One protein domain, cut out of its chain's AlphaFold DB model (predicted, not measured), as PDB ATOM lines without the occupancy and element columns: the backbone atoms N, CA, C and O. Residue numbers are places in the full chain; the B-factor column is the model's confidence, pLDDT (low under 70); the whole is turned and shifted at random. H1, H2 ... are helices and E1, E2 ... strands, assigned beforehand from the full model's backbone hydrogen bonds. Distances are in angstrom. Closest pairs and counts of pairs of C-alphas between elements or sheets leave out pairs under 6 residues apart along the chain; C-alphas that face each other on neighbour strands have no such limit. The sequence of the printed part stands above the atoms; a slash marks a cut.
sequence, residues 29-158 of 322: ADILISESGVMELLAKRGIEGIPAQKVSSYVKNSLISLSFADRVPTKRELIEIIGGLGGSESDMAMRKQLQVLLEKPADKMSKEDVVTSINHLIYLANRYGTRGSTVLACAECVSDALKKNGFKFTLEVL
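What this domain is: This is residues 29 to 158 of the 322 residues of an uncharacterized protein of Bdellovibrio sp. CG11_big_fil_rev_8_21_14_0_20_39_38 (UniProt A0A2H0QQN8). Two long helices, H3 and H6, cross in the core of a compact, rounded body; the strand pair E1 and E2 packs on both from one side, and the helical hairpin H4 and H5 covers the other, with H5 on H6. H2 packs across H3, short H1 bridges from H2 to H4, and short H7 sits at the rim near the beginning of H3. The printed part has 130 residues with seven named helices and two named strands, in the order H1 H2 H3 H4 H5 H6 E1 H7 E2; the sheet E1 - E2 is antiparallel and the class is mostly helix. The radius of gyration of the C-alphas is 13.3 A and the spans are 33 by 33 by 29 A.

How they stand to each other: Begin at H1, residues 29 to 32, which touches H2, residues 35 to 43, only at the corner, closest at C-alphas 31 and 37, 4.7 A apart. Go on to H3, residues 49 to 66: its residues 52 to 60 alone touch H2, opposite ways at a steep tilt of 46 degrees, with C-alphas 38 and 56 closest at 5.8 A. Next comes H4, residues 75 to 84, which touches H1 with C-alphas 29 and 75 closest at 5.8 A. H4 and H5, residues 89 to 103, form a helical hairpin at a shallow tilt of 20 degrees, closest at C-alphas 82 and 95, 6.6 A. H6, residues 111 to 128, touches H5, opposite ways at a steep 51 degrees, closest at C-alphas 98 and 117, 5.5 A. H6 also touches residues 58 to 66 of H3, the same way at a steep 40 degrees, closest at C-alphas 62 and 125, 5.1 A. Look at E1, residues 134 to 138, and E2, residues 153 to 157: N 135 and O 156 are 3.0 A apart, within hydrogen-bond range. The closest C-alphas of H3 and E2 are 58 and 155, 5.3 A; those of H6 and E1 are 126 and 136, 6.2 A. H7, residues 144 to 148, is close to H3 but not clearly touching, with C-alphas 51 and 146 closest at 6.2 A, and is apart from H6. Every O i to N i+4 pair is within range in H2 to H7; H1 is too short for one.

Where its parts are: Find C-alpha 29 at (29.823, 34.503, 30.238), where H1 begins. H3 spans 26.1 A, H6 25.6 A and H5 21.7 A. E1 spans 13.2 A, and E2 13.1 A, ending at C-alpha 157 (25.865, 13.217, 36.994).

The domain as a whole: C-alphas 49 and 89 are farthest apart, 36.1 A. The printed part has no cut and no long link. Its mean pLDDT is 90.5, with residues 131 to 132 under 70.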
ATOM      1  N   ALA A  29      30.933  34.723  29.312       93.88
ATOM      2  CA  ALA A  29      29.823  34.503  30.238       93.88
ATOM      3  C   ALA A  29      28.443  34.438  29.553       93.88
ATOM      4  O   ALA A  29      27.591  33.677  29.999       93.88
ATOM      5  N   ASP A  30      28.220  35.204  28.477       92.06
ATOM      6  CA  ASP A  30      26.970  35.163  27.701       92.06
ATOM      7  C   ASP A  30      26.845  33.849  26.916       92.06
ATOM      8  O   ASP A  30      25.753  33.318  26.736       92.06
ATOM      9  N   ILE A  31      27.980  33.317  26.462       93.25
ATOM     10  CA  ILE A  31      28.045  32.099  25.659       93.25
ATOM     11  C   ILE A  31      27.900  30.847  26.530       93.25
ATOM     12  O   ILE A  31      27.163  29.938  26.157       93.25
ATOM     13  N   LEU A  32      28.551  30.799  27.698       94.31
ATOM     14  CA  LEU A  32      28.554  29.613  28.566       94.31
ATOM     15  C   LEU A  32      27.169  29.252  29.118       94.31
ATOM     16  O   LEU A  32      26.901  28.080  29.358       94.31
ATOM     17  N   ILE A  33      26.285  30.235  29.307       93.38
ATOM     18  CA  ILE A  33      24.927  30.005  29.825       93.38
ATOM     19  C   ILE A  33      23.957  29.447  28.768       93.38
ATOM     20  O   ILE A  33      22.802  29.170  29.089       93.38
ATOM     21  N   SER A  34      24.406  29.281  27.520       92.25
ATOM     22  CA  SER A  34      23.623  28.727  26.417       92.25
ATOM     23  C   SER A  34      24.295  27.486  25.837       92.25
ATOM     24  O   SER A  34      25.428  27.546  25.368       92.25
ATOM     25  N   GLU A  35      23.570  26.370  25.789       90.44
ATOM     26  CA  GLU A  35      24.080  25.104  25.247       90.44
ATOM     27  C   GLU A  35      24.519  25.239  23.778       90.44
ATOM     28  O   GLU A  35      25.598  24.782  23.403       90.44
ATOM     29  N   SER A  36      23.733  25.940  22.951       91.62
ATOM     30  CA  SER A  36      24.086  26.211  21.551       91.62
ATOM     31  C   SER A  36      25.283  27.153  21.425       91.62
ATOM     32  O   SER A  36      26.124  26.954  20.551       91.62
ATOM     33  N   GLY A  37      25.398  28.128  22.332       92.81
ATOM     34  CA  GLY A  37      26.542  29.035  22.394       92.81
ATOM     35  C   GLY A  37      27.840  28.287  22.694       92.81
ATOM     36  O   GLY A  37      28.838  28.478  21.997       92.81
ATOM     37  N   VAL A  38      27.826  27.396  23.689       94.81
ATOM     38  CA  VAL A  38      28.979  26.546  24.022       94.81
ATOM     39  C   VAL A  38      29.361  25.662  22.836       94.81
ATOM     40  O   VAL A  38      30.536  25.599  22.483       94.81
ATOM     41  N   MET A  39      28.384  25.027  22.186       95.25
ATOM     42  CA  MET A  39      28.633  24.185  21.012       95.25
ATOM     43  C   MET A  39      29.272  24.969  19.858       95.25
ATOM     44  O   MET A  39      30.265  24.514  19.289       95.25
ATOM     45  N   GLU A  40      28.759  26.160  19.538       93.81
ATOM     46  CA  GLU A  40      29.326  27.024  18.497       93.81
ATOM     47  C   GLU A  40      30.747  27.481  18.855       93.81
ATOM     48  O   GLU A  40      31.649  27.460  18.012       93.81
ATOM     49  N   LEU A  41      30.968  27.866  20.116       95.00
ATOM     50  CA  LEU A  41      32.281  28.260  20.612       95.00
ATOM     51  C   LEU A  41      33.290  27.120  20.459       95.00
ATOM     52  O   LEU A  41      34.387  27.352  19.963       95.00
ATOM     53  N   LEU A  42      32.929  25.897  20.844       95.62
ATOM     54  CA  LEU A  42      33.794  24.721  20.726       95.62
ATOM     55  C   LEU A  42      34.097  24.378  19.261       95.62
ATOM     56  O   LEU A  42      35.267  24.188  18.910       95.62
ATOM     57  N   ALA A  43      33.079  24.394  18.396       94.50
ATOM     58  CA  ALA A  43      33.227  24.096  16.973       94.50
ATOM     59  C   ALA A  43      34.198  25.068  16.287       94.50
ATOM     60  O   ALA A  43      35.148  24.647  15.630       94.50
ATOM     61  N   LYS A  44      34.087  26.378  16.563       94.19
ATOM     62  CA  LYS A  44      35.025  27.394  16.045       94.19
ATOM     63  C   LYS A  44      36.475  27.218  16.525       94.19
ATOM     64  O   LYS A  44      37.333  28.021  16.158       94.19
ATOM     65  N   ARG A  45      36.760  26.261  17.415       94.56
ATOM     66  CA  ARG A  45      38.107  25.915  17.900       94.56
ATOM     67  C   ARG A  45      38.460  24.443  17.625       94.56
ATOM     68  O   ARG A  45      39.394  23.904  18.225       94.56
ATOM     69  N   GLY A  46      37.744  23.810  16.690       93.56
ATOM     70  CA  GLY A  46      38.008  22.454  16.209       93.56
ATOM     71  C   GLY A  46      37.619  21.355  17.198       93.56
ATOM     72  O   GLY A  46      38.194  20.270  17.161       93.56
ATOM     73  N   ILE A  47      36.698  21.642  18.123       94.25
ATOM     74  CA  ILE A  47      36.117  20.656  19.036       94.25
ATOM     75  C   ILE A  47      34.672  20.450  18.590       94.25
ATOM     76  O   ILE A  47      33.816  21.293  18.840       94.25
ATOM     77  N   GLU A  48      34.408  19.338  17.912       93.25
ATOM     78  CA  GLU A  48      33.127  19.072  17.250       93.25
ATOM     79  C   GLU A  48      32.576  17.691  17.621       93.25
ATOM     80  O   GLU A  48      33.262  16.873  18.236       93.25
ATOM     81  N   GLY A  49      31.320  17.427  17.253       92.44
ATOM     82  CA  GLY A  49      30.669  16.131  17.450       92.44
ATOM     83  C   GLY A  49      30.505  15.741  18.923       92.44
ATOM     84  O   GLY A  49      30.183  16.573  19.773       92.44
ATOM     85  N   ILE A  50      30.724  14.457  19.222       90.19
ATOM     86  CA  ILE A  50      30.516  13.870  20.558       90.19
ATOM     87  C   ILE A  50      31.343  14.582  21.651       90.19
ATOM     88  O   ILE A  50      30.772  14.901  22.695       90.19
ATOM     89  N   PRO A  51      32.649  14.883  21.467       91.31
ATOM     90  CA  PRO A  51      33.410  15.671  22.439       91.31
ATOM     91  C   PRO A  51      32.768  17.019  22.779       91.31
ATOM     92  O   PRO A  51      32.690  17.368  23.954       91.31
ATOM     93  N   ALA A  52      32.274  17.754  21.778       94.31
ATOM     94  CA  ALA A  52      31.631  19.045  22.001       94.31
ATOM     95  C   ALA A  52      30.331  18.900  22.802       94.31
ATOM     96  O   ALA A  52      30.126  19.626  23.774       94.31
ATOM     97  N   GLN A  53      29.502  17.909  22.454       92.88
ATOM     98  CA  GLN A  53      28.259  17.606  23.172       92.88
ATOM     99  C   GLN A  53      28.521  17.282  24.647       92.88
ATOM    100  O   GLN A  53      27.866  17.835  25.530       92.88
ATOM    101  N   LYS A  54      29.524  16.438  24.926       91.56
ATOM    102  CA  LYS A  54      29.924  16.101  26.299       91.56
ATOM    103  C   LYS A  54      30.372  17.335  27.075       91.56
ATOM    104  O   LYS A  54      29.866  17.587  28.162       91.56
ATOM    105  N   VAL A  55      31.268  18.137  26.500       94.06
ATOM    106  CA  VAL A  55      31.764  19.364  27.143       94.06
ATOM    107  C   VAL A  55      30.630  20.353  27.407       94.06
ATOM    108  O   VAL A  55      30.579  20.935  28.488       94.06
ATOM    109  N   SER A  56      29.697  20.512  26.469       94.81
ATOM    110  CA  SER A  56      28.523  21.370  26.651       94.81
ATOM    111  C   SER A  56      27.656  20.915  27.831       94.81
ATOM    112  O   SER A  56      27.300  21.724  28.692       94.81
ATOM    113  N   SER A  57      27.421  19.603  27.952       92.38
ATOM    114  CA  SER A  57      26.742  19.016  29.114       92.38
ATOM    115  C   SER A  57      27.505  19.271  30.420       92.38
ATOM    116  O   SER A  57      26.919  19.720  31.404       92.38
ATOM    117  N   TYR A  58      28.833  19.098  30.432       92.56
ATOM    118  CA  TYR A  58      29.656  19.369  31.617       92.56
ATOM    119  C   TYR A  58      29.613  20.839  32.041       92.56
ATOM    120  O   TYR A  58      29.529  21.125  33.237       92.56
ATOM    121  N   VAL A  59      29.619  21.777  31.087       95.19
ATOM    122  CA  VAL A  59      29.452  23.211  31.369       95.19
ATOM    123  C   VAL A  59      28.088  23.467  32.004       95.19
ATOM    124  O   VAL A  59      28.019  24.069  33.073       95.19
ATOM    125  N   LYS A  60      27.010  22.954  31.405       93.31
ATOM    126  CA  LYS A  60      25.647  23.083  31.936       93.31
ATOM    127  C   LYS A  60      25.532  22.532  33.359       93.31
ATOM    128  O   LYS A  60      25.029  23.229  34.238       93.31
ATOM    129  N   ASN A  61      26.053  21.333  33.605       90.88
ATOM    130  CA  ASN A  61      26.034  20.700  34.925       90.88
ATOM    131  C   ASN A  61      26.857  21.492  35.945       90.88
ATOM    132  O   ASN A  61      26.418  21.670  37.077       90.88
ATOM    133  N   SER A  62      28.006  22.038  35.537       93.25
ATOM    134  CA  SER A  62      28.840  22.882  36.404       93.25
ATOM    135  C   SER A  62      28.108  24.159  36.809       93.25
ATOM    136  O   SER A  62      28.118  24.552  37.974       93.25
ATOM    137  N   LEU A  63      27.431  24.791  35.849       93.75
ATOM    138  CA  LEU A  63      26.640  25.996  36.071       93.75
ATOM    139  C   LEU A  63      25.451  25.740  37.004       93.75
ATOM    140  O   LEU A  63      25.222  26.527  37.919       93.75
ATOM    141  N   ILE A  64      24.725  24.635  36.812       91.19
ATOM    142  CA  ILE A  64      23.632  24.224  37.706       91.19
ATOM    143  C   ILE A  64      24.173  23.886  39.101       91.19
ATOM    144  O   ILE A  64      23.591  24.309  40.093       91.19
ATOM    145  N   SER A  65      25.304  23.184  39.196       89.50
ATOM    146  CA  SER A  65      25.911  22.812  40.479       89.50
ATOM    147  C   SER A  65      26.336  24.033  41.303       89.50
ATOM    148  O   SER A  65      26.143  24.076  42.521       89.50
ATOM    149  N   LEU A  66      26.880  25.056  40.640       89.94
ATOM    150  CA  LEU A  66      27.231  26.338  41.254       89.94
ATOM    151  C   LEU A  66      26.006  27.192  41.598       89.94
ATOM    152  O   LEU A  66      26.061  27.997  42.526       89.94
ATOM    153  N   SER A  67      24.909  27.020  40.865       86.75
ATOM    154  CA  SER A  67      23.666  27.741  41.093       86.75
ATOM    155  C   SER A  67      23.002  27.306  42.399       86.75
ATOM    156  O   SER A  67      22.909  26.126  42.730       86.75
ATOM    157  N   PHE A  68      22.465  28.277  43.134       74.38
ATOM    158  CA  PHE A  68      21.603  28.009  44.288       74.38
ATOM    159  C   PHE A  68      20.175  27.612  43.875       74.38
ATOM    160  O   PHE A  68      19.333  27.401  44.748       74.38
ATOM    161  N   ALA A  69      19.899  27.509  42.571       75.12
ATOM    162  CA  ALA A  69      18.624  27.116  41.978       75.12
ATOM    163  C   ALA A  69      18.815  25.929  41.014       75.12
ATOM    164  O   ALA A  69      19.886  25.780  40.434       75.12
ATOM    165  N   ASP A  70      17.768  25.129  40.777       80.38
ATOM    166  CA  ASP A  70      17.783  23.987  39.833       80.38
ATOM    167  C   ASP A  70      17.713  24.439  38.362       80.38
ATOM    168  O   ASP A  70      16.951  23.923  37.547       80.38
ATOM    169  N   ARG A  71      18.484  25.475  38.026       89.44
ATOM    170  CA  ARG A  71      18.573  26.064  36.693       89.44
ATOM    171  C   ARG A  71      19.954  26.651  36.453       89.44
ATOM    172  O   ARG A  71      20.661  27.033  37.388       89.44
ATOM    173  N   VAL A  72      20.277  26.810  35.174       91.81
ATOM    174  CA  VAL A  72      21.432  27.592  34.733       91.81
ATOM    175  C   VAL A  72      21.290  29.034  35.272       91.81
ATOM    176  O   VAL A  72      20.204  29.624  35.170       91.81
ATOM    177  N   PRO A  73      22.337  29.599  35.900       93.06
ATOM    178  CA  PRO A  73      22.329  30.971  36.375       93.06
ATOM    179  C   PRO A  73      22.338  31.941  35.190       93.06
ATOM    180  O   PRO A  73      22.873  31.662  34.118       93.06
ATOM    181  N   THR A  74      21.770  33.122  35.397       92.88
ATOM    182  CA  THR A  74      21.971  34.257  34.495       92.88
ATOM    183  C   THR A  74      23.434  34.695  34.536       92.88
ATOM    184  O   THR A  74      24.162  34.410  35.484       92.88
ATOM    185  N   LYS A  75      23.874  35.470  33.541       91.44
ATOM    186  CA  LYS A  75      25.234  36.028  33.518       91.44
ATOM    187  C   LYS A  75      25.607  36.785  34.796       91.44
ATOM    188  O   LYS A  75      26.718  36.625  35.293       91.44
ATOM    189  N   ARG A  76      24.693  37.610  35.319       91.81
ATOM    190  CA  ARG A  76      24.936  38.379  36.546       91.81
ATOM    191  C   ARG A  76      25.126  37.448  37.740       91.81
ATOM    192  O   ARG A  76      26.117  37.579  38.448       91.81
ATOM    193  N   GLU A  77      24.232  36.472  37.891       93.75
ATOM    194  CA  GLU A  77      24.331  35.452  38.940       93.75
ATOM    195  C   GLU A  77      25.638  34.656  38.821       93.75
ATOM    196  O   GLU A  77      26.305  34.447  39.823       93.75
ATOM    197  N   LEU A  78      26.052  34.261  37.611       94.31
ATOM    198  CA  LEU A  78      27.307  33.537  37.401       94.31
ATOM    199  C   LEU A  78      28.521  34.348  37.878       94.31
ATOM    200  O   LEU A  78      29.365  33.819  38.599       94.31
ATOM    201  N   ILE A  79      28.609  35.626  37.501       93.44
ATOM    202  CA  ILE A  79      29.714  36.504  37.914       93.44
ATOM    203  C   ILE A  79      29.721  36.687  39.438       93.44
ATOM    204  O   ILE A  79      30.782  36.586  40.058       93.44
ATOM    205  N   GLU A  80      28.551  36.912  40.042       94.00
ATOM    206  CA  GLU A  80      28.392  37.054  41.494       94.00
ATOM    207  C   GLU A  80      28.784  35.766  42.237       94.00
ATOM    208  O   GLU A  80      29.567  35.825  43.185       94.00
ATOM    209  N   ILE A  81      28.320  34.598  41.773       93.69
ATOM    210  CA  ILE A  81      28.652  33.290  42.354       93.69
ATOM    211  C   ILE A  81      30.160  33.061  42.302       93.69
ATOM    212  O   ILE A  81      30.768  32.830  43.346       93.69
ATOM    213  N   ILE A  82      30.777  33.171  41.117       94.62
ATOM    214  CA  ILE A  82      32.221  32.958  40.955       94.62
ATOM    215  C   ILE A  82      33.009  33.959  41.803       94.62
ATOM    216  O   ILE A  82      33.971  33.564  42.457       94.62
ATOM    217  N   GLY A  83      32.601  35.230  41.856       93.25
ATOM    218  CA  GLY A  83      33.259  36.243  42.687       93.25
ATOM    219  C   GLY A  83      33.114  36.022  44.191       93.25
ATOM    220  O   GLY A  83      34.008  36.406  44.949       93.25
ATOM    221  N   GLY A  84      32.039  35.360  44.618       91.12
ATOM    222  CA  GLY A  84      31.777  35.000  46.008       91.12
ATOM    223  C   GLY A  84      32.519  33.751  46.494       91.12
ATOM    224  O   GLY A  84      32.596  33.534  47.704       91.12
ATOM    225  N   LEU A  85      33.089  32.934  45.599       90.62
ATOM    226  CA  LEU A  85      33.801  31.716  45.996       90.62
ATOM    227  C   LEU A  85      35.070  32.059  46.787       90.62
ATOM    228  O   LEU A  85      35.973  32.710  46.266       90.62
ATOM    229  N   GLY A  86      35.155  31.620  48.042       85.88
ATOM    230  CA  GLY A  86      36.407  31.619  48.806       85.88
ATOM    231  C   GLY A  86      37.255  30.383  48.491       85.88
ATOM    232  O   GLY A  86      36.910  29.596  47.614       85.88
ATOM    233  N   GLY A  87      38.344  30.164  49.228       88.12
ATOM    234  CA  GLY A  87      39.120  28.933  49.081       88.12
ATOM    235  C   GLY A  87      40.580  29.050  49.477       88.12
ATOM    236  O   GLY A  87      40.996  30.033  50.086       88.12
ATOM    237  N   SER A  88      41.349  28.021  49.120       88.81
ATOM    238  CA  SER A  88      42.810  28.069  49.196       88.81
ATOM    239  C   SER A  88      43.384  29.061  48.177       88.81
ATOM    240  O   SER A  88      42.680  29.527  47.281       88.81
ATOM    241  N   GLU A  89      44.676  29.371  48.275       90.44
ATOM    242  CA  GLU A  89      45.355  30.247  47.313       90.44
ATOM    243  C   GLU A  89      45.226  29.749  45.865       90.44
ATOM    244  O   GLU A  89      44.917  30.532  44.966       90.44
ATOM    245  N   SER A  90      45.354  28.435  45.658       90.19
ATOM    246  CA  SER A  90      45.159  27.796  44.352       90.19
ATOM    247  C   SER A  90      43.733  27.988  43.825       90.19
ATOM    248  O   SER A  90      43.540  28.362  42.669       90.19
ATOM    249  N   ASP A  91      42.725  27.794  44.682       92.75
ATOM    250  CA  ASP A  91      41.317  27.969  44.306       92.75
ATOM    251  C   ASP A  91      41.033  29.435  43.932       92.75
ATOM    252  O   ASP A  91      40.381  29.729  42.928       92.75
ATOM    253  N   MET A  92      41.589  30.376  44.705       94.00
ATOM    254  CA  MET A  92      41.478  31.810  44.434       94.00
ATOM    255  C   MET A  92      42.177  32.222  43.135       94.00
ATOM    256  O   MET A  92      41.675  33.116  42.448       94.00
ATOM    257  N   ALA A  93      43.306  31.602  42.785       95.12
ATOM    258  CA  ALA A  93      44.003  31.852  41.527       95.12
ATOM    259  C   ALA A  93      43.156  31.406  40.322       95.12
ATOM    260  O   ALA A  93      42.914  32.210  39.419       95.12
ATOM    261  N   MET A  94      42.615  30.181  40.358       95.44
ATOM    262  CA  MET A  94      41.710  29.673  39.315       95.44
ATOM    263  C   MET A  94      40.462  30.547  39.173       95.44
ATOM    264  O   MET A  94      40.074  30.903  38.061       95.44
ATOM    265  N   ARG A  95      39.868  30.957  40.302       96.12
ATOM    266  CA  ARG A  95      38.723  31.875  40.346       96.12
ATOM    267  C   ARG A  95      39.031  33.205  39.662       96.12
ATOM    268  O   ARG A  95      38.284  33.610  38.778       96.12
ATOM    269  N   LYS A  96      40.130  33.872  40.038       96.38
ATOM    270  CA  LYS A  96      40.533  35.161  39.446       96.38
ATOM    271  C   LYS A  96      40.743  35.033  37.940       96.38
ATOM    272  O   LYS A  96      40.241  35.857  37.182       96.38
ATOM    273  N   GLN A  97      41.441  33.986  37.502       97.06
ATOM    274  CA  GLN A  97      41.665  33.751  36.079       97.06
ATOM    275  C   GLN A  97      40.350  33.498  35.334       97.06
ATOM    276  O   GLN A  97      40.134  34.074  34.270       97.06
ATOM    277  N   LEU A  98      39.443  32.700  35.904       97.56
ATOM    278  CA  LEU A  98      38.122  32.472  35.324       97.56
ATOM    279  C   LEU A  98      37.323  33.777  35.210       97.56
ATOM    280  O   LEU A  98      36.737  34.020  34.162       97.56
ATOM    281  N   GLN A  99      37.334  34.645  36.226       96.56
ATOM    282  CA  GLN A  99      36.645  35.942  36.166       96.56
ATOM    283  C   GLN A  99      37.139  36.809  35.005       96.56
ATOM    284  O   GLN A  99      36.325  37.347  34.258       96.56
ATOM    285  N   VAL A 100      38.459  36.889  34.801       96.31
ATOM    286  CA  VAL A 100      39.035  37.625  33.663       96.31
ATOM    287  C   VAL A 100      38.576  37.024  32.332       96.31
ATOM    288  O   VAL A 100      38.183  37.752  31.420       96.31
ATOM    289  N   LEU A 101      38.587  35.694  32.215       96.94
ATOM    290  CA  LEU A 101      38.193  35.002  30.987       96.94
ATOM    291  C   LEU A 101      36.695  35.141  30.686       96.94
ATOM    292  O   LEU A 101      36.327  35.323  29.528       96.94
ATOM    293  N   LEU A 102      35.835  35.124  31.710       96.19
ATOM    294  CA  LEU A 102      34.385  35.302  31.579       96.19
ATOM    295  C   LEU A 102      34.008  36.653  30.959       96.19
ATOM    296  O   LEU A 102      32.981  36.758  30.281       96.19
ATOM    297  N   GLU A 103      34.833  37.678  31.168       94.50
ATOM    298  CA  GLU A 103      34.606  39.014  30.628       94.50
ATOM    299  C   GLU A 103      35.195  39.244  29.231       94.50
ATOM    300  O   GLU A 103      34.860  40.245  28.585       94.50
ATOM    301  N   LYS A 104      36.043  38.326  28.753       95.12
ATOM    302  CA  LYS A 104      36.692  38.415  27.445       95.12
ATOM    303  C   LYS A 104      35.660  38.196  26.321       95.12
ATOM    304  O   LYS A 104      34.819  37.299  26.436       95.12
ATOM    305  N   PRO A 105      35.701  38.982  25.226       94.19
ATOM    306  CA  PRO A 105      34.888  38.719  24.038       94.19
ATOM    307  C   PRO A 105      35.169  37.321  23.476       94.19
ATOM    308  O   PRO A 105      36.332  36.959  23.290       94.19
ATOM    309  N   ALA A 106      34.118  36.534  23.222       89.75
ATOM    310  CA  ALA A 106      34.237  35.121  22.854       89.75
ATOM    311  C   ALA A 106      34.982  34.899  21.521       89.75
ATOM    312  O   ALA A 106      35.714  33.919  21.352       89.75
ATOM    313  N   ASP A 107      34.838  35.833  20.581       88.50
ATOM    314  CA  ASP A 107      35.525  35.842  19.287       88.50
ATOM    315  C   ASP A 107      37.043  36.039  19.421       88.50
ATOM    316  O   ASP A 107      37.801  35.464  18.642       88.50
ATOM    317  N   LYS A 108      37.487  36.766  20.454       92.12
ATOM    318  CA  LYS A 108      38.901  37.010  20.786       92.12
ATOM    319  C   LYS A 108      39.528  35.923  21.661       92.12
ATOM    320  O   LYS A 108      40.677  36.067  22.081       92.12
ATOM    321  N   MET A 109      38.788  34.867  21.999       93.25
ATOM    322  CA  MET A 109      39.315  33.768  22.807       93.25
ATOM    323  C   MET A 109      40.075  32.761  21.955       93.25
ATOM    324  O   MET A 109      39.559  32.268  20.949       93.25
ATOM    325  N   SER A 110      41.273  32.408  22.411       95.62
ATOM    326  CA  SER A 110      42.003  31.257  21.886       95.62
ATOM    327  C   SER A 110      41.345  29.943  22.330       95.62
ATOM    328  O   SER A 110      40.518  29.914  23.245       95.62
ATOM    329  N   LYS A 111      41.738  28.826  21.708       95.25
ATOM    330  CA  LYS A 111      41.337  27.484  22.166       95.25
ATOM    331  C   LYS A 111      41.753  27.239  23.619       95.25
ATOM    332  O   LYS A 111      40.959  26.722  24.400       95.25
ATOM    333  N   GLU A 112      42.968  27.640  23.977       96.44
ATOM    334  CA  GLU A 112      43.509  27.488  25.327       96.44
ATOM    335  C   GLU A 112      42.710  28.284  26.363       96.44
ATOM    336  O   GLU A 112      42.390  27.751  27.424       96.44
ATOM    337  N   ASP A 113      42.308  29.516  26.038       97.00
ATOM    338  CA  ASP A 113      41.460  30.325  26.917       97.00
ATOM    339  C   ASP A 113      40.123  29.620  27.212       97.00
ATOM    340  O   ASP A 113      39.678  29.570  28.362       97.00
ATOM    341  N   VAL A 114      39.478  29.061  26.178       95.94
ATOM    342  CA  VAL A 114      38.185  28.362  26.302       95.94
ATOM    343  C   VAL A 114      38.333  27.111  27.166       95.94
ATOM    344  O   VAL A 114      37.583  26.924  28.123       95.94
ATOM    345  N   VAL A 115      39.331  26.279  26.870       96.56
ATOM    346  CA  VAL A 115      39.600  25.039  27.607       96.56
ATOM    347  C   VAL A 115      39.953  25.331  29.067       96.56
ATOM    348  O   VAL A 115      39.442  24.670  29.969       96.56
ATOM    349  N   THR A 116      40.768  26.357  29.320       97.44
ATOM    350  CA  THR A 116      41.137  26.790  30.676       97.44
ATOM    351  C   THR A 116      39.916  27.253  31.463       97.44
ATOM    352  O   THR A 116      39.719  26.826  32.600       97.44
ATOM    353  N   SER A 117      39.054  28.060  30.843       97.00
ATOM    354  CA  SER A 117      37.814  28.533  31.467       97.00
ATOM    355  C   SER A 117      36.901  27.375  31.865       97.00
ATOM    356  O   SER A 117      36.392  27.344  32.982       97.00
ATOM    357  N   ILE A 118      36.725  26.397  30.971       96.69
ATOM    358  CA  ILE A 118      35.877  25.226  31.218       96.69
ATOM    359  C   ILE A 118      36.473  24.337  32.315       96.69
ATOM    360  O   ILE A 118      35.753  23.945  33.230       96.69
ATOM    361  N   ASN A 119      37.782  24.065  32.283       96.50
ATOM    362  CA  ASN A 119      38.454  23.288  33.329       96.50
ATOM    363  C   ASN A 119      38.321  23.956  34.711       96.50
ATOM    364  O   ASN A 119      38.017  23.273  35.688       96.50
ATOM    365  N   HIS A 120      38.506  25.280  34.805       96.50
ATOM    366  CA  HIS A 120      38.327  26.011  36.065       96.50
ATOM    367  C   HIS A 120      36.875  26.009  36.532       96.50
ATOM    368  O   HIS A 120      36.624  25.827  37.719       96.50
ATOM    369  N   LEU A 121      35.921  26.177  35.613       95.69
ATOM    370  CA  LEU A 121      34.499  26.122  35.935       95.69
ATOM    371  C   LEU A 121      34.113  24.755  36.513       95.69
ATOM    372  O   LEU A 121      33.491  24.708  37.571       95.69
ATOM    373  N   ILE A 122      34.528  23.660  35.864       94.25
ATOM    374  CA  ILE A 122      34.277  22.286  36.327       94.25
ATOM    375  C   ILE A 122      34.921  22.046  37.695       94.25
ATOM    376  O   ILE A 122      34.264  21.541  38.604       94.25
ATOM    377  N   TYR A 123      36.186  22.443  37.873       93.44
ATOM    378  CA  TYR A 123      36.891  22.291  39.147       93.44
ATOM    379  C   TYR A 123      36.179  23.041  40.282       93.44
ATOM    380  O   TYR A 123      35.889  22.462  41.332       93.44
ATOM    381  N   LEU A 124      35.847  24.319  40.068       93.06
ATOM    382  CA  LEU A 124      35.184  25.151  41.072       93.06
ATOM    383  C   LEU A 124      33.765  24.654  41.368       93.06
ATOM    384  O   LEU A 124      33.363  24.649  42.530       93.06
ATOM    385  N   ALA A 125      33.029  24.182  40.360       92.25
ATOM    386  CA  ALA A 125      31.724  23.555  40.550       92.25
ATOM    387  C   ALA A 125      31.826  22.271  41.378       92.25
ATOM    388  O   ALA A 125      31.119  22.116  42.369       92.25
ATOM    389  N   ASN A 126      32.771  21.388  41.067       90.25
ATOM    390  CA  ASN A 126      32.982  20.186  41.866       90.25
ATOM    391  C   ASN A 126      33.429  20.504  43.304       90.25
ATOM    392  O   ASN A 126      33.059  19.789  44.228       90.25
ATOM    393  N   ARG A 127      34.185  21.581  43.536       89.25
ATOM    394  CA  ARG A 127      34.705  21.910  44.874       89.25
ATOM    395  C   ARG A 127      33.742  22.722  45.743       89.25
ATOM    396  O   ARG A 127      33.706  22.522  46.954       89.25
ATOM    397  N   TYR A 128      32.975  23.627  45.142       88.62
ATOM    398  CA  TYR A 128      32.128  24.599  45.850       88.62
ATOM    399  C   TYR A 128      30.655  24.543  45.458       88.62
ATOM    400  O   TYR A 128      29.837  25.249  46.048       88.62
ATOM    401  N   GLY A 129      30.313  23.722  44.468       85.81
ATOM    402  CA  GLY A 129      28.952  23.536  43.999       85.81
ATOM    403  C   GLY A 129      28.026  23.160  45.142       85.81
ATOM    404  O   GLY A 129      28.311  22.278  45.961       85.81
ATOM    405  N   THR A 130      26.909  23.869  45.193       73.38
ATOM    406  CA  THR A 130      25.928  23.778  46.267       73.38
ATOM    407  C   THR A 130      24.901  22.690  45.998       73.38
ATOM    408  O   THR A 130      24.156  22.337  46.911       73.38
ATOM    409  N   ARG A 131      24.856  22.160  44.772       67.56
ATOM    410  CA  ARG A 131      23.887  21.164  44.314       67.56
ATOM    411  C   ARG A 131      24.525  20.168  43.351       67.56
ATOM    412  O   ARG A 131      25.532  20.473  42.712       67.56
ATOM    413  N   GLY A 132      23.885  19.012  43.222       64.38
ATOM    414  CA  GLY A 132      24.149  18.049  42.163       64.38
ATOM    415  C   GLY A 132      24.675  16.729  42.697       64.38
ATOM    416  O   GLY A 132      25.613  16.689  43.493       64.38
ATOM    417  N   SER A 133      24.126  15.640  42.165       70.44
ATOM    418  CA  SER A 133      24.717  14.305  42.225       70.44
ATOM    419  C   SER A 133      25.928  14.195  41.299       70.44
ATOM    420  O   SER A 133      26.120  13.186  40.632       70.44
ATOM    421  N   THR A 134      26.725  15.262  41.220       77.81
ATOM    422  CA  THR A 134      27.852  15.346  40.310       77.81
ATOM    423  C   THR A 134      29.152  15.017  41.007       77.81
ATOM    424  O   THR A 134      29.419  15.535  42.097       77.81
ATOM    425  N   VAL A 135      29.989  14.237  40.337       81.38
ATOM    426  CA  VAL A 135      31.352  13.942  40.773       81.38
ATOM    427  C   VAL A 135      32.305  14.186  39.610       81.38
ATOM    428  O   VAL A 135      31.968  14.005  38.439       81.38
ATOM    429  N   LEU A 136      33.493  14.681  39.935       84.06
ATOM    430  CA  LEU A 136      34.537  14.938  38.960       84.06
ATOM    431  C   LEU A 136      35.283  13.649  38.610       84.06
ATOM    432  O   LEU A 136      35.874  13.018  39.485       84.06
ATOM    433  N   ALA A 137      35.312  13.322  37.319       81.00
ATOM    434  CA  ALA A 137      36.058  12.196  36.772       81.00
ATOM    435  C   ALA A 137      37.226  12.674  35.887       81.00
ATOM    436  O   ALA A 137      37.292  13.820  35.430       81.00
ATOM    437  N   CYS A 138      38.206  11.794  35.666       80.81
ATOM    438  CA  CYS A 138      39.397  12.104  34.870       80.81
ATOM    439  C   CYS A 138      39.105  11.998  33.367       80.81
ATOM    440  O   CYS A 138      38.778  10.910  32.886       80.81
ATOM    441  N   ALA A 139      39.315  13.084  32.610       80.44
ATOM    442  CA  ALA A 139      39.066  13.113  31.167       80.44
ATOM    443  C   ALA A 139      39.922  12.091  30.398       80.44
ATOM    444  O   ALA A 139      39.422  11.411  29.506       80.44
ATOM    445  N   GLU A 140      41.189  11.918  30.780       82.12
ATOM    446  CA  GLU A 140      42.096  10.931  30.175       82.12
ATOM    447  C   GLU A 140      41.612   9.484  30.353       82.12
ATOM    448  O   GLU A 140      41.817   8.641  29.477       82.12
ATOM    449  N   CYS A 141      40.906   9.212  31.447       77.06
ATOM    450  CA  CYS A 141      40.385   7.885  31.756       77.06
ATOM    451  C   CYS A 141      39.013   7.604  31.135       77.06
ATOM    452  O   CYS A 141      38.488   6.506  31.317       77.06
ATOM    453  N   VAL A 142      38.414   8.574  30.433       77.38
ATOM    454  CA  VAL A 142      37.094   8.420  29.793       77.38
ATOM    455  C   VAL A 142      37.084   8.803  28.313       77.38
ATOM    456  O   VAL A 142      36.200   8.364  27.577       77.38
ATOM    457  N   SER A 143      38.027   9.625  27.840       82.62
ATOM    458  CA  SER A 143      38.093  10.035  26.436       82.62
ATOM    459  C   SER A 143      39.455  10.602  26.027       82.62
ATOM    460  O   SER A 143      39.837  11.713  26.404       82.62
ATOM    461  N   ASP A 144      40.128   9.904  25.109       84.69
ATOM    462  CA  ASP A 144      41.343  10.415  24.463       84.69
ATOM    463  C   ASP A 144      41.084  11.686  23.651       84.69
ATOM    464  O   ASP A 144      41.951  12.554  23.560       84.69
ATOM    465  N   ALA A 145      39.883  11.837  23.089       88.00
ATOM    466  CA  ALA A 145      39.503  13.041  22.360       88.00
ATOM    467  C   ALA A 145      39.417  14.265  23.286       88.00
ATOM    468  O   ALA A 145      39.897  15.338  22.919       88.00
ATOM    469  N   LEU A 146      38.859  14.119  24.494       89.19
ATOM    470  CA  LEU A 146      38.813  15.210  25.474       89.19
ATOM    471  C   LEU A 146      40.219  15.576  25.957       89.19
ATOM    472  O   LEU A 146      40.583  16.753  25.926       89.19
ATOM    473  N   LYS A 147      41.042  14.570  26.285       89.44
ATOM    474  CA  LYS A 147      42.448  14.774  26.663       89.44
ATOM    475  C   LYS A 147      43.228  15.519  25.577       89.44
ATOM    476  O   LYS A 147      43.884  16.513  25.872       89.44
ATOM    477  N   LYS A 148      43.132  15.083  24.313       91.00
ATOM    478  CA  LYS A 148      43.808  15.722  23.164       91.00
ATOM    479  C   LYS A 148      43.417  17.190  22.982       91.00
ATOM    480  O   LYS A 148      44.193  17.966  22.435       91.00
ATOM    481  N   ASN A 149      42.230  17.574  23.443       92.31
ATOM    482  CA  ASN A 149      41.757  18.953  23.408       92.31
ATOM    483  C   ASN A 149      42.084  19.756  24.678       92.31
ATOM    484  O   ASN A 149      41.712  20.922  24.748       92.31
ATOM    485  N   GLY A 150      42.802  19.176  25.644       92.31
ATOM    486  CA  GLY A 150      43.263  19.850  26.861       92.31
ATOM    487  C   GLY A 150      42.260  19.846  28.020       92.31
ATOM    488  O   GLY A 150      42.509  20.483  29.048       92.31
ATOM    489  N   PHE A 151      41.134  19.137  27.893       93.25
ATOM    490  CA  PHE A 151      40.217  18.946  29.015       93.25
ATOM    491  C   PHE A 151      40.842  17.990  30.026       93.25
ATOM    492  O   PHE A 151      41.296  16.902  29.667       93.25
ATOM    493  N   LYS A 152      40.873  18.410  31.291       89.94
ATOM    494  CA  LYS A 152      41.462  17.634  32.391       89.94
ATOM    495  C   LYS A 152      40.420  16.775  33.094       89.94
ATOM    496  O   LYS A 152      40.714  15.671  33.549       89.94
ATOM    497  N   PHE A 153      39.196  17.283  33.147       86.50
ATOM    498  CA  PHE A 153      38.139  16.751  33.984       86.50
ATOM    499  C   PHE A 153      36.833  16.641  33.213       86.50
ATOM    500  O   PHE A 153      36.570  17.421  32.295       86.50
ATOM    501  N   THR A 154      36.011  15.690  33.629       83.25
ATOM    502  CA  THR A 154      34.595  15.628  33.285       83.25
ATOM    503  C   THR A 154      33.766  15.791  34.553       83.25
ATOM    504  O   THR A 154      34.264  15.556  35.656       83.25
ATOM    505  N   LEU A 155      32.527  16.260  34.406       84.12
ATOM    506  CA  LEU A 155      31.593  16.399  35.519       84.12
ATOM    507  C   LEU A 155      30.398  15.486  35.257       84.12
ATOM    508  O   LEU A 155      29.489  15.843  34.504       84.12
ATOM    509  N   GLU A 156      30.439  14.299  35.849       82.50
ATOM    510  CA  GLU A 156      29.446  13.252  35.626       82.50
ATOM    511  C   GLU A 156      28.297  13.416  36.613       82.50
ATOM    512  O   GLU A 156      28.537  13.663  37.792       82.50
ATOM    513  N   VAL A 157      27.057  13.295  36.139       82.81
ATOM    514  CA  VAL A 157      25.865  13.217  36.994       82.81
ATOM    515  C   VAL A 157      25.625  11.745  37.283       82.81
ATOM    516  O   VAL A 157      25.383  10.971  36.364       82.81
ATOM    517  N   LEU A 158      25.696  11.356  38.551       84.38
ATOM    518  CA  LEU A 158      25.365  10.000  38.971       84.38
ATOM    519  C   LEU A 158      23.853   9.848  38.992       84.38
ATOM    520  O   LEU A 158      23.167  10.665  39.620       84.38
TER     521      LEU A 158